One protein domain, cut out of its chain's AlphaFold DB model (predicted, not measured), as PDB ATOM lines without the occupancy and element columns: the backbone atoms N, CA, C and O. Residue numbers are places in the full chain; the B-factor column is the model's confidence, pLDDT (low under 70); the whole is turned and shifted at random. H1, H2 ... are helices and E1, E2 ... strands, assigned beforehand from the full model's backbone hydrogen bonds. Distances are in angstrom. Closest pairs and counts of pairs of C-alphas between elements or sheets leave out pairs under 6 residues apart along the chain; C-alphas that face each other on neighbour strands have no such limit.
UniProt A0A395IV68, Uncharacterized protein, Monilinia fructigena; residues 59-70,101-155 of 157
ATOM      1  N   LEU A  59      10.242 -17.366   6.804       97.44
ATOM      2  CA  LEU A  59       8.808 -17.219   6.581       97.44
ATOM      3  C   LEU A  59       8.190 -18.608   6.432       97.44
ATOM      4  O   LEU A  59       8.676 -19.407   5.636       97.44
ATOM      5  N   HIS A  60       7.124 -18.896   7.174       97.25
ATOM      6  CA  HIS A  60       6.363 -20.139   7.035       97.25
ATOM      7  C   HIS A  60       5.022 -19.843   6.369       97.25
ATOM      8  O   HIS A  60       4.270 -19.000   6.853       97.25
ATOM      9  N   ILE A  61       4.754 -20.515   5.251       96.50
ATOM     10  CA  ILE A  61       3.505 -20.435   4.492       96.50
ATOM     11  C   ILE A  61       2.885 -21.826   4.424       96.50
ATOM     12  O   ILE A  61       3.575 -22.821   4.190       96.50
ATOM     13  N   THR A  62       1.581 -21.896   4.638       96.56
ATOM     14  CA  THR A  62       0.820 -23.142   4.647       96.56
ATOM     15  C   THR A  62      -0.643 -22.845   4.334       96.56
ATOM     16  O   THR A  62      -1.044 -21.684   4.436       96.56
ATOM     17  N   ASP A  63      -1.397 -23.870   3.938       96.56
ATOM     18  CA  ASP A  63      -2.869 -23.865   3.918       96.56
ATOM     19  C   ASP A  63      -3.468 -22.661   3.177       96.56
ATOM     20  O   ASP A  63      -4.416 -22.022   3.626       96.56
ATOM     21  N   LEU A  64      -2.881 -22.310   2.025       95.44
ATOM     22  CA  LEU A  64      -3.392 -21.201   1.220       95.44
ATOM     23  C   LEU A  64      -4.773 -21.512   0.649       95.44
ATOM     24  O   LEU A  64      -5.542 -20.573   0.468       95.44
ATOM     25  N   HIS A  65      -5.039 -22.784   0.320       96.38
ATOM     26  CA  HIS A  65      -6.277 -23.253  -0.303       96.38
ATOM     27  C   HIS A  65      -6.846 -22.267  -1.329       96.38
ATOM     28  O   HIS A  65      -7.893 -21.659  -1.128       96.38
ATOM     29  N   HIS A  66      -6.119 -22.045  -2.424       95.06
ATOM     30  CA  HIS A  66      -6.587 -21.127  -3.452       95.06
ATOM     31  C   HIS A  66      -7.766 -21.741  -4.216       95.06
ATOM     32  O   HIS A  66      -7.613 -22.791  -4.850       95.06
ATOM     33  N   ASP A  67      -8.908 -21.052  -4.199       95.38
ATOM     34  CA  ASP A  67     -10.071 -21.383  -5.015       95.38
ATOM     35  C   ASP A  67     -10.168 -20.462  -6.244       95.38
ATOM     36  O   ASP A  67     -10.590 -19.305  -6.128       95.38
ATOM     37  N   PRO A  68      -9.827 -20.961  -7.450       93.75
ATOM     38  CA  PRO A  68      -9.949 -20.189  -8.683       93.75
ATOM     39  C   PRO A  68     -11.407 -19.948  -9.100       93.75
ATOM     40  O   PRO A  68     -11.654 -19.172 -10.027       93.75
ATOM     41  N   HIS A  69     -12.378 -20.616  -8.470       95.56
ATOM     42  CA  HIS A  69     -13.791 -20.450  -8.782       95.56
ATOM     43  C   HIS A  69     -14.465 -19.373  -7.944       95.56
ATOM     44  O   HIS A  69     -15.484 -18.859  -8.412       95.56
ATOM     45  N   TYR A  70     -13.906 -19.010  -6.784       96.94
ATOM     46  CA  TYR A  70     -14.491 -18.080  -5.819       96.94
ATOM     47  C   TYR A  70     -15.096 -16.839  -6.486       96.94
ATOM     48  O   TYR A  70     -14.462 -16.170  -7.312       96.94
ATOM     49  N   THR A 101      -9.816 -19.714  -0.213       96.69
ATOM     50  CA  THR A 101      -9.206 -18.395  -0.367       96.69
ATOM     51  C   THR A 101      -9.345 -17.861  -1.794       96.69
ATOM     52  O   THR A 101      -8.863 -18.500  -2.736       96.69
ATOM     53  N   PRO A 102      -9.884 -16.643  -1.997       96.88
ATOM     54  CA  PRO A 102      -9.892 -16.017  -3.313       96.88
ATOM     55  C   PRO A 102      -8.507 -15.517  -3.739       96.88
ATOM     56  O   PRO A 102      -7.704 -15.073  -2.913       96.88
ATOM     57  N   GLN A 103      -8.272 -15.449  -5.055       95.88
ATOM     58  CA  GLN A 103      -7.047 -14.882  -5.643       95.88
ATOM     59  C   GLN A 103      -6.710 -13.479  -5.103       95.88
ATOM     60  O   GLN A 103      -5.548 -13.142  -4.909       95.88
ATOM     61  N   THR A 104      -7.715 -12.658  -4.802       97.62
ATOM     62  CA  THR A 104      -7.540 -11.315  -4.226       97.62
ATOM     63  C   THR A 104      -6.832 -11.325  -2.869       97.62
ATOM     64  O   THR A 104      -6.013 -10.442  -2.612       97.62
ATOM     65  N   LEU A 105      -7.122 -12.300  -1.996       97.75
ATOM     66  CA  LEU A 105      -6.434 -12.443  -0.711       97.75
ATOM     67  C   LEU A 105      -5.028 -13.025  -0.905       97.75
ATOM     68  O   LEU A 105      -4.094 -12.558  -0.252       97.75
ATOM     69  N   ILE A 106      -4.854 -13.965  -1.842       96.56
ATOM     70  CA  ILE A 106      -3.529 -14.458  -2.251       96.56
ATOM     71  C   ILE A 106      -2.643 -13.278  -2.680       96.56
ATOM     72  O   ILE A 106      -1.596 -13.034  -2.077       96.56
ATOM     73  N   ASP A 107      -3.097 -12.482  -3.646       96.56
ATOM     74  CA  ASP A 107      -2.352 -11.341  -4.185       96.56
ATOM     75  C   ASP A 107      -2.031 -10.302  -3.106       96.56
ATOM     76  O   ASP A 107      -0.900  -9.813  -3.023       96.56
ATOM     77  N   ALA A 108      -3.005  -9.979  -2.248       97.81
ATOM     78  CA  ALA A 108      -2.808  -9.042  -1.146       97.81
ATOM     79  C   ALA A 108      -1.764  -9.549  -0.137       97.81
ATOM     80  O   ALA A 108      -0.912  -8.776   0.307       97.81
ATOM     81  N   THR A 109      -1.789 -10.845   0.177       96.88
ATOM     82  CA  THR A 109      -0.845 -11.484   1.102       96.88
ATOM     83  C   THR A 109       0.574 -11.455   0.544       96.88
ATOM     84  O   THR A 109       1.493 -10.982   1.214       96.88
ATOM     85  N   PHE A 110       0.771 -11.880  -0.707       96.12
ATOM     86  CA  PHE A 110       2.099 -11.878  -1.329       96.12
ATOM     87  C   PHE A 110       2.630 -10.466  -1.576       96.12
ATOM     88  O   PHE A 110       3.829 -10.218  -1.409       96.12
ATOM     89  N   LYS A 111       1.752  -9.507  -1.887       97.00
ATOM     90  CA  LYS A 111       2.120  -8.090  -1.933       97.00
ATOM     91  C   LYS A 111       2.621  -7.606  -0.571       97.00
ATOM     92  O   LYS A 111       3.696  -7.016  -0.501       97.00
ATOM     93  N   TRP A 112       1.892  -7.896   0.508       97.88
ATOM     94  CA  TRP A 112       2.310  -7.514   1.855       97.88
ATOM     95  C   TRP A 112       3.649  -8.159   2.232       97.88
ATOM     96  O   TRP A 112       4.541  -7.474   2.728       97.88
ATOM     97  N   ILE A 113       3.837  -9.448   1.928       96.88
ATOM     98  CA  ILE A 113       5.100 -10.157   2.173       96.88
ATOM     99  C   ILE A 113       6.263  -9.457   1.460       96.88
ATOM    100  O   ILE A 113       7.294  -9.170   2.076       96.88
ATOM    101  N   LYS A 114       6.075  -9.140   0.173       95.44
ATOM    102  CA  LYS A 114       7.059  -8.434  -0.653       95.44
ATOM    103  C   LYS A 114       7.441  -7.076  -0.066       95.44
ATOM    104  O   LYS A 114       8.613  -6.725  -0.098       95.44
ATOM    105  N   GLU A 115       6.469  -6.330   0.445       97.00
ATOM    106  CA  GLU A 115       6.663  -4.967   0.951       97.00
ATOM    107  C   GLU A 115       7.232  -4.916   2.379       97.00
ATOM    108  O   GLU A 115       7.826  -3.906   2.748       97.00
ATOM    109  N   ASN A 116       7.071  -5.976   3.184       97.25
ATOM    110  CA  ASN A 116       7.327  -5.903   4.630       97.25
ATOM    111  C   ASN A 116       8.373  -6.894   5.155       97.25
ATOM    112  O   ASN A 116       9.075  -6.584   6.121       97.25
ATOM    113  N   VAL A 117       8.477  -8.097   4.580       95.81
ATOM    114  CA  VAL A 117       9.300  -9.168   5.180       95.81
ATOM    115  C   VAL A 117      10.322  -9.784   4.238       95.81
ATOM    116  O   VAL A 117      11.300 -10.331   4.739       95.81
ATOM    117  N   ARG A 118      10.142  -9.669   2.914       92.81
ATOM    118  CA  ARG A 118      10.994 -10.322   1.904       92.81
ATOM    119  C   ARG A 118      12.490 -10.106   2.133       92.81
ATOM    120  O   ARG A 118      13.239 -11.071   2.119       92.81
ATOM    121  N   ASP A 119      12.906  -8.869   2.392       94.69
ATOM    122  CA  ASP A 119      14.331  -8.524   2.529       94.69
ATOM    123  C   ASP A 119      14.915  -8.874   3.912       94.69
ATOM    124  O   ASP A 119      16.092  -8.641   4.173       94.69
ATOM    125  N   ASN A 120      14.094  -9.419   4.817       94.81
ATOM    126  CA  ASN A 120      14.458  -9.728   6.198       94.81
ATOM    127  C   ASN A 120      14.303 -11.217   6.545       94.81
ATOM    128  O   ASN A 120      14.294 -11.554   7.731       94.81
ATOM    129  N   VAL A 121      14.112 -12.092   5.556       96.00
ATOM    130  CA  VAL A 121      14.016 -13.544   5.751       96.00
ATOM    131  C   VAL A 121      15.096 -14.252   4.944       96.00
ATOM    132  O   VAL A 121      15.375 -13.885   3.808       96.00
ATOM    133  N   ASP A 122      15.702 -15.270   5.542       95.44
ATOM    134  CA  ASP A 122      16.801 -16.029   4.948       95.44
ATOM    135  C   ASP A 122      16.285 -17.123   4.003       95.44
ATOM    136  O   ASP A 122      16.930 -17.463   3.012       95.44
ATOM    137  N   PHE A 123      15.114 -17.690   4.311       95.12
ATOM    138  CA  PHE A 123      14.443 -18.703   3.499       95.12
ATOM    139  C   PHE A 123      12.944 -18.791   3.821       95.12
ATOM    140  O   PHE A 123      12.455 -18.245   4.816       95.12
ATOM    141  N   VAL A 124      12.217 -19.508   2.965       95.75
ATOM    142  CA  VAL A 124      10.784 -19.791   3.104       95.75
ATOM    143  C   VAL A 124      10.595 -21.287   3.341       95.75
ATOM    144  O   VAL A 124      11.190 -22.113   2.651       95.75
ATOM    145  N   VAL A 125       9.747 -21.633   4.304       96.00
ATOM    146  CA  VAL A 125       9.219 -22.984   4.499       96.00
ATOM    147  C   VAL A 125       7.786 -22.986   3.991       96.00
ATOM    148  O   VAL A 125       6.950 -22.247   4.506       96.00
ATOM    149  N   TRP A 126       7.498 -23.808   2.985       95.25
ATOM    150  CA  TRP A 126       6.151 -23.981   2.448       95.25
ATOM    151  C   TRP A 126       5.699 -25.421   2.687       95.25
ATOM    152  O   TRP A 126       6.265 -26.345   2.107       95.25
ATOM    153  N   THR A 127       4.691 -25.623   3.539       95.38
ATOM    154  CA  THR A 127       4.270 -26.974   3.976       95.38
ATOM    155  C   THR A 127       3.101 -27.581   3.210       95.38
ATOM    156  O   THR A 127       2.816 -28.760   3.389       95.38
ATOM    157  N   GLY A 128       2.484 -26.842   2.293       93.69
ATOM    158  CA  GLY A 128       1.574 -27.387   1.294       93.69
ATOM    159  C   GLY A 128       0.159 -26.861   1.462       93.69
ATOM    160  O   GLY A 128      -0.021 -25.672   1.710       93.69
ATOM    161  N   ASP A 129      -0.805 -27.745   1.212       94.12
ATOM    162  CA  ASP A 129      -2.253 -27.501   1.247       94.12
ATOM    163  C   ASP A 129      -2.707 -26.232   0.504       94.12
ATOM    164  O   ASP A 129      -3.395 -25.338   0.984       94.12
ATOM    165  N   SER A 130      -2.195 -26.100  -0.720       94.00
ATOM    166  CA  SER A 130      -2.432 -24.923  -1.563       94.00
ATOM    167  C   SER A 130      -3.628 -25.082  -2.493       94.00
ATOM    168  O   SER A 130      -4.128 -24.087  -3.010       94.00
ATOM    169  N   ALA A 131      -4.075 -26.316  -2.724       93.81
ATOM    170  CA  ALA A 131      -5.254 -26.590  -3.525       93.81
ATOM    171  C   ALA A 131      -6.519 -26.433  -2.680       93.81
ATOM    172  O   ALA A 131      -6.523 -26.787  -1.504       93.81
ATOM    173  N   ARG A 132      -7.593 -25.939  -3.295       94.44
ATOM    174  CA  ARG A 132      -8.916 -25.887  -2.670       94.44
ATOM    175  C   ARG A 132      -9.383 -27.252  -2.144       94.44
ATOM    176  O   ARG A 132      -8.999 -28.310  -2.665       94.44
ATOM    177  N   HIS A 133     -10.260 -27.227  -1.153       94.38
ATOM    178  CA  HIS A 133     -11.019 -28.376  -0.696       94.38
ATOM    179  C   HIS A 133     -11.862 -28.960  -1.838       94.38
ATOM    180  O   HIS A 133     -12.251 -28.284  -2.796       94.38
ATOM    181  N   ASP A 134     -12.119 -30.262  -1.752       90.56
ATOM    182  CA  ASP A 134     -12.924 -30.999  -2.729       90.56
ATOM    183  C   ASP A 134     -14.387 -31.104  -2.272       90.56
ATOM    184  O   ASP A 134     -14.963 -32.186  -2.233       90.56
ATOM    185  N   SER A 135     -14.959 -29.973  -1.848       85.50
ATOM    186  CA  SER A 135     -16.325 -29.900  -1.302       85.50
ATOM    187  C   SER A 135     -17.387 -29.624  -2.374       85.50
ATOM    188  O   SER A 135     -18.580 -29.689  -2.102       85.50
ATOM    189  N   ASP A 136     -16.974 -29.308  -3.607       90.12
ATOM    190  CA  ASP A 136     -17.893 -29.060  -4.718       90.12
ATOM    191  C   ASP A 136     -18.083 -30.312  -5.586       90.12
ATOM    192  O   ASP A 136     -17.301 -30.586  -6.494       90.12
ATOM    193  N   GLU A 137     -19.183 -31.033  -5.374       87.06
ATOM    194  CA  GLU A 137     -19.533 -32.208  -6.185       87.06
ATOM    195  C   GLU A 137     -19.823 -31.878  -7.665       87.06
ATOM    196  O   GLU A 137     -19.749 -32.756  -8.528       87.06
ATOM    197  N   LYS A 138     -20.170 -30.624  -7.992       90.38
ATOM    198  CA  LYS A 138     -20.455 -30.176  -9.371       90.38
ATOM    199  C   LYS A 138     -19.190 -29.762 -10.109       90.38
ATOM    200  O   LYS A 138     -19.154 -29.857 -11.337       90.38
ATOM    201  N   ILE A 139     -18.175 -29.312  -9.376       91.06
ATOM    202  CA  ILE A 139     -16.836 -29.015  -9.887       91.06
ATOM    203  C   ILE A 139     -15.806 -29.748  -9.011       91.06
ATOM    204  O   ILE A 139     -15.114 -29.116  -8.209       91.06
ATOM    205  N   PRO A 140     -15.679 -31.084  -9.143       92.19
ATOM    206  CA  PRO A 140     -14.726 -31.848  -8.346       92.19
ATOM    207  C   PRO A 140     -13.291 -31.412  -8.624       92.19
ATOM    208  O   PRO A 140     -12.938 -31.094  -9.763       92.19
ATOM    209  N   ARG A 141     -12.447 -31.413  -7.591       93.06
ATOM    210  CA  ARG A 141     -11.025 -31.098  -7.731       93.06
ATOM    211  C   ARG A 141     -10.332 -32.200  -8.504       93.06
ATOM    212  O   ARG A 141     -10.355 -33.369  -8.123       93.06
ATOM    213  N   ILE A 142      -9.617 -31.821  -9.554       91.25
ATOM    214  CA  ILE A 142      -8.884 -32.784 -10.377       91.25
ATOM    215  C   ILE A 142      -7.397 -32.816 -10.029       91.25
ATOM    216  O   ILE A 142      -6.815 -31.863  -9.511       91.25
ATOM    217  N   GLN A 143      -6.748 -33.942 -10.333       90.81
ATOM    218  CA  GLN A 143      -5.331 -34.158 -10.032       90.81
ATOM    219  C   GLN A 143      -4.428 -33.076 -10.643       90.81
ATOM    220  O   GLN A 143      -3.446 -32.697 -10.009       90.81
ATOM    221  N   SER A 144      -4.748 -32.581 -11.843       88.50
ATOM    222  CA  SER A 144      -3.972 -31.524 -12.498       88.50
ATOM    223  C   SER A 144      -4.021 -30.210 -11.725       88.50
ATOM    224  O   SER A 144      -2.975 -29.613 -11.530       88.50
ATOM    225  N   GLU A 145      -5.172 -29.818 -11.169       85.94
ATOM    226  CA  GLU A 145      -5.276 -28.611 -10.332       85.94
ATOM    227  C   GLU A 145      -4.372 -28.711  -9.095       85.94
ATOM    228  O   GLU A 145      -3.672 -27.767  -8.732       85.94
ATOM    229  N   VAL A 146      -4.305 -29.894  -8.476       87.88
ATOM    230  CA  VAL A 146      -3.391 -30.143  -7.349       87.88
ATOM    231  C   VAL A 146      -1.927 -30.013  -7.772       87.88
ATOM    232  O   VAL A 146      -1.104 -29.537  -6.997       87.88
ATOM    233  N   LEU A 147      -1.569 -30.447  -8.980       86.00
ATOM    234  CA  LEU A 147      -0.195 -30.340  -9.477       86.00
ATOM    235  C   LEU A 147       0.157 -28.896  -9.853       86.00
ATOM    236  O   LEU A 147       1.230 -28.422  -9.481       86.00
ATOM    237  N   ASP A 148      -0.769 -28.175 -10.476       82.81
ATOM    238  CA  ASP A 148      -0.578 -26.782 -10.886       82.81
ATOM    239  C   ASP A 148      -0.349 -25.862  -9.675       82.81
ATOM    240  O   ASP A 148       0.458 -24.930  -9.736       82.81
ATOM    241  N   THR A 149      -0.985 -26.151  -8.533       79.19
ATOM    242  CA  THR A 149      -0.739 -25.399  -7.286       79.19
ATOM    243  C   THR A 149       0.673 -25.599  -6.732       79.19
ATOM    244  O   THR A 149       1.231 -24.670  -6.142       79.19
ATOM    245  N   LYS A 150       1.311 -26.752  -6.988       74.81
ATOM    246  CA  LYS A 150       2.724 -26.977  -6.636       74.81
ATOM    247  C   LYS A 150       3.647 -26.140  -7.513       74.81
ATOM    248  O   LYS A 150       4.575 -25.522  -7.009       74.81
ATOM    249  N   GLU A 151       3.384 -26.065  -8.816       67.19
ATOM    250  CA  GLU A 151       4.194 -25.245  -9.727       67.19
ATOM    251  C   GLU A 151       4.016 -23.741  -9.480       67.19
ATOM    252  O   GLU A 151       4.982 -22.980  -9.529       67.19
ATOM    253  N   GLY A 152       2.791 -23.297  -9.177       62.03
ATOM    254  CA  GLY A 152       2.502 -21.914  -8.793       62.03
ATOM    255  C   GLY A 152       3.259 -21.471  -7.539       62.03
ATOM    256  O   GLY A 152       3.777 -20.355  -7.502       62.03
ATOM    257  N   SER A 153       3.405 -22.368  -6.561       60.09
ATOM    258  CA  SER A 153       4.161 -22.128  -5.329       60.09
ATOM    259  C   SER A 153       5.622 -21.732  -5.578       60.09
ATOM    260  O   SER A 153       6.144 -20.832  -4.919       60.09
ATOM    261  N   HIS A 154       6.258 -22.315  -6.596       60.25
ATOM    262  CA  HIS A 154       7.642 -22.011  -6.954       60.25
ATOM    263  C   HIS A 154       7.830 -20.683  -7.705       60.25
ATOM    264  O   HIS A 154       8.962 -20.227  -7.829       60.25
ATOM    265  N   ARG A 155       6.761 -20.066  -8.234       61.00
ATOM    266  CA  ARG A 155       6.856 -18.859  -9.084       61.00
ATOM    267  C   ARG A 155       6.676 -17.538  -8.334       61.00
ATOM    268  O   ARG A 155       6.974 -16.488  -8.896       61.00
TER     269      ARG A 155
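What this domain is: This is residues 59 to 70 and 101 to 155 of the 157 residues of an uncharacterized protein of Monilinia fructigena (UniProt A0A395IV68). A small pair of parallel strands, E1 and E2, lies in a long, narrow model with two helices, H1 and H2, which run back opposite to the strands and stay apart from each other. A long loop, residues 127 to 142, runs out past the strands, folds back near Lys 138 at one end of the length, and leads into H2. The printed part has 67 residues, with two named strands and two named helices in the order E1, H1, E2, H2; the sheet's order is E1, E2, parallel. The class is mixed, helices and strands, with under half of the residues in named elements. The whole is only just loose, close to compact, with a radius of gyration of the C-alphas of 13.2 A and spans of 43 by 20 by 16 A.

How they stand to each other: E1, residues 59 to 61, and E2, residues 123 to 126, are parallel neighbours, with 16 degrees between their directions. C-alphas 60 and 125 face each other at 4.8 A. Across the pair, N 125 and O 59 are 2.8 A apart and N 61 and O 125 are 2.9 A apart, both within hydrogen-bond range. H1, residues 103 to 116, and H2, residues 143 to 153, are apart, and so are E1 and H2. In H1 every O i to N i+4 pair is within hydrogen-bond range; in H2 6 of 7 are.

Where its parts are: E1 begins at C-alpha 59, (8.808, -17.219, 6.581). E2 measures 9.9 A from first to last C-alpha, H1 19.8 A and H2 16.0 A. H1 begins at C-alpha 103, (-7.047, -14.882, -5.643), and H2 ends at C-alpha 153, (4.161, -22.128, -5.329).

The domain as a whole: The C-alphas of Asn 120 and Lys 138, the two farthest apart, are 43.4 A apart. Residues 71 to 100 are not printed, and C-alphas 70 and 101 are 7.6 A apart across this cut, which falls in the link from E1 to H1. The link from H1 to E2 is short, and that from E2 to H2, 16 residues, is long. The mean pLDDT of the printed part is 91.2; residues 151 to 155, of which 151 to 153 belong to H2, are under 70.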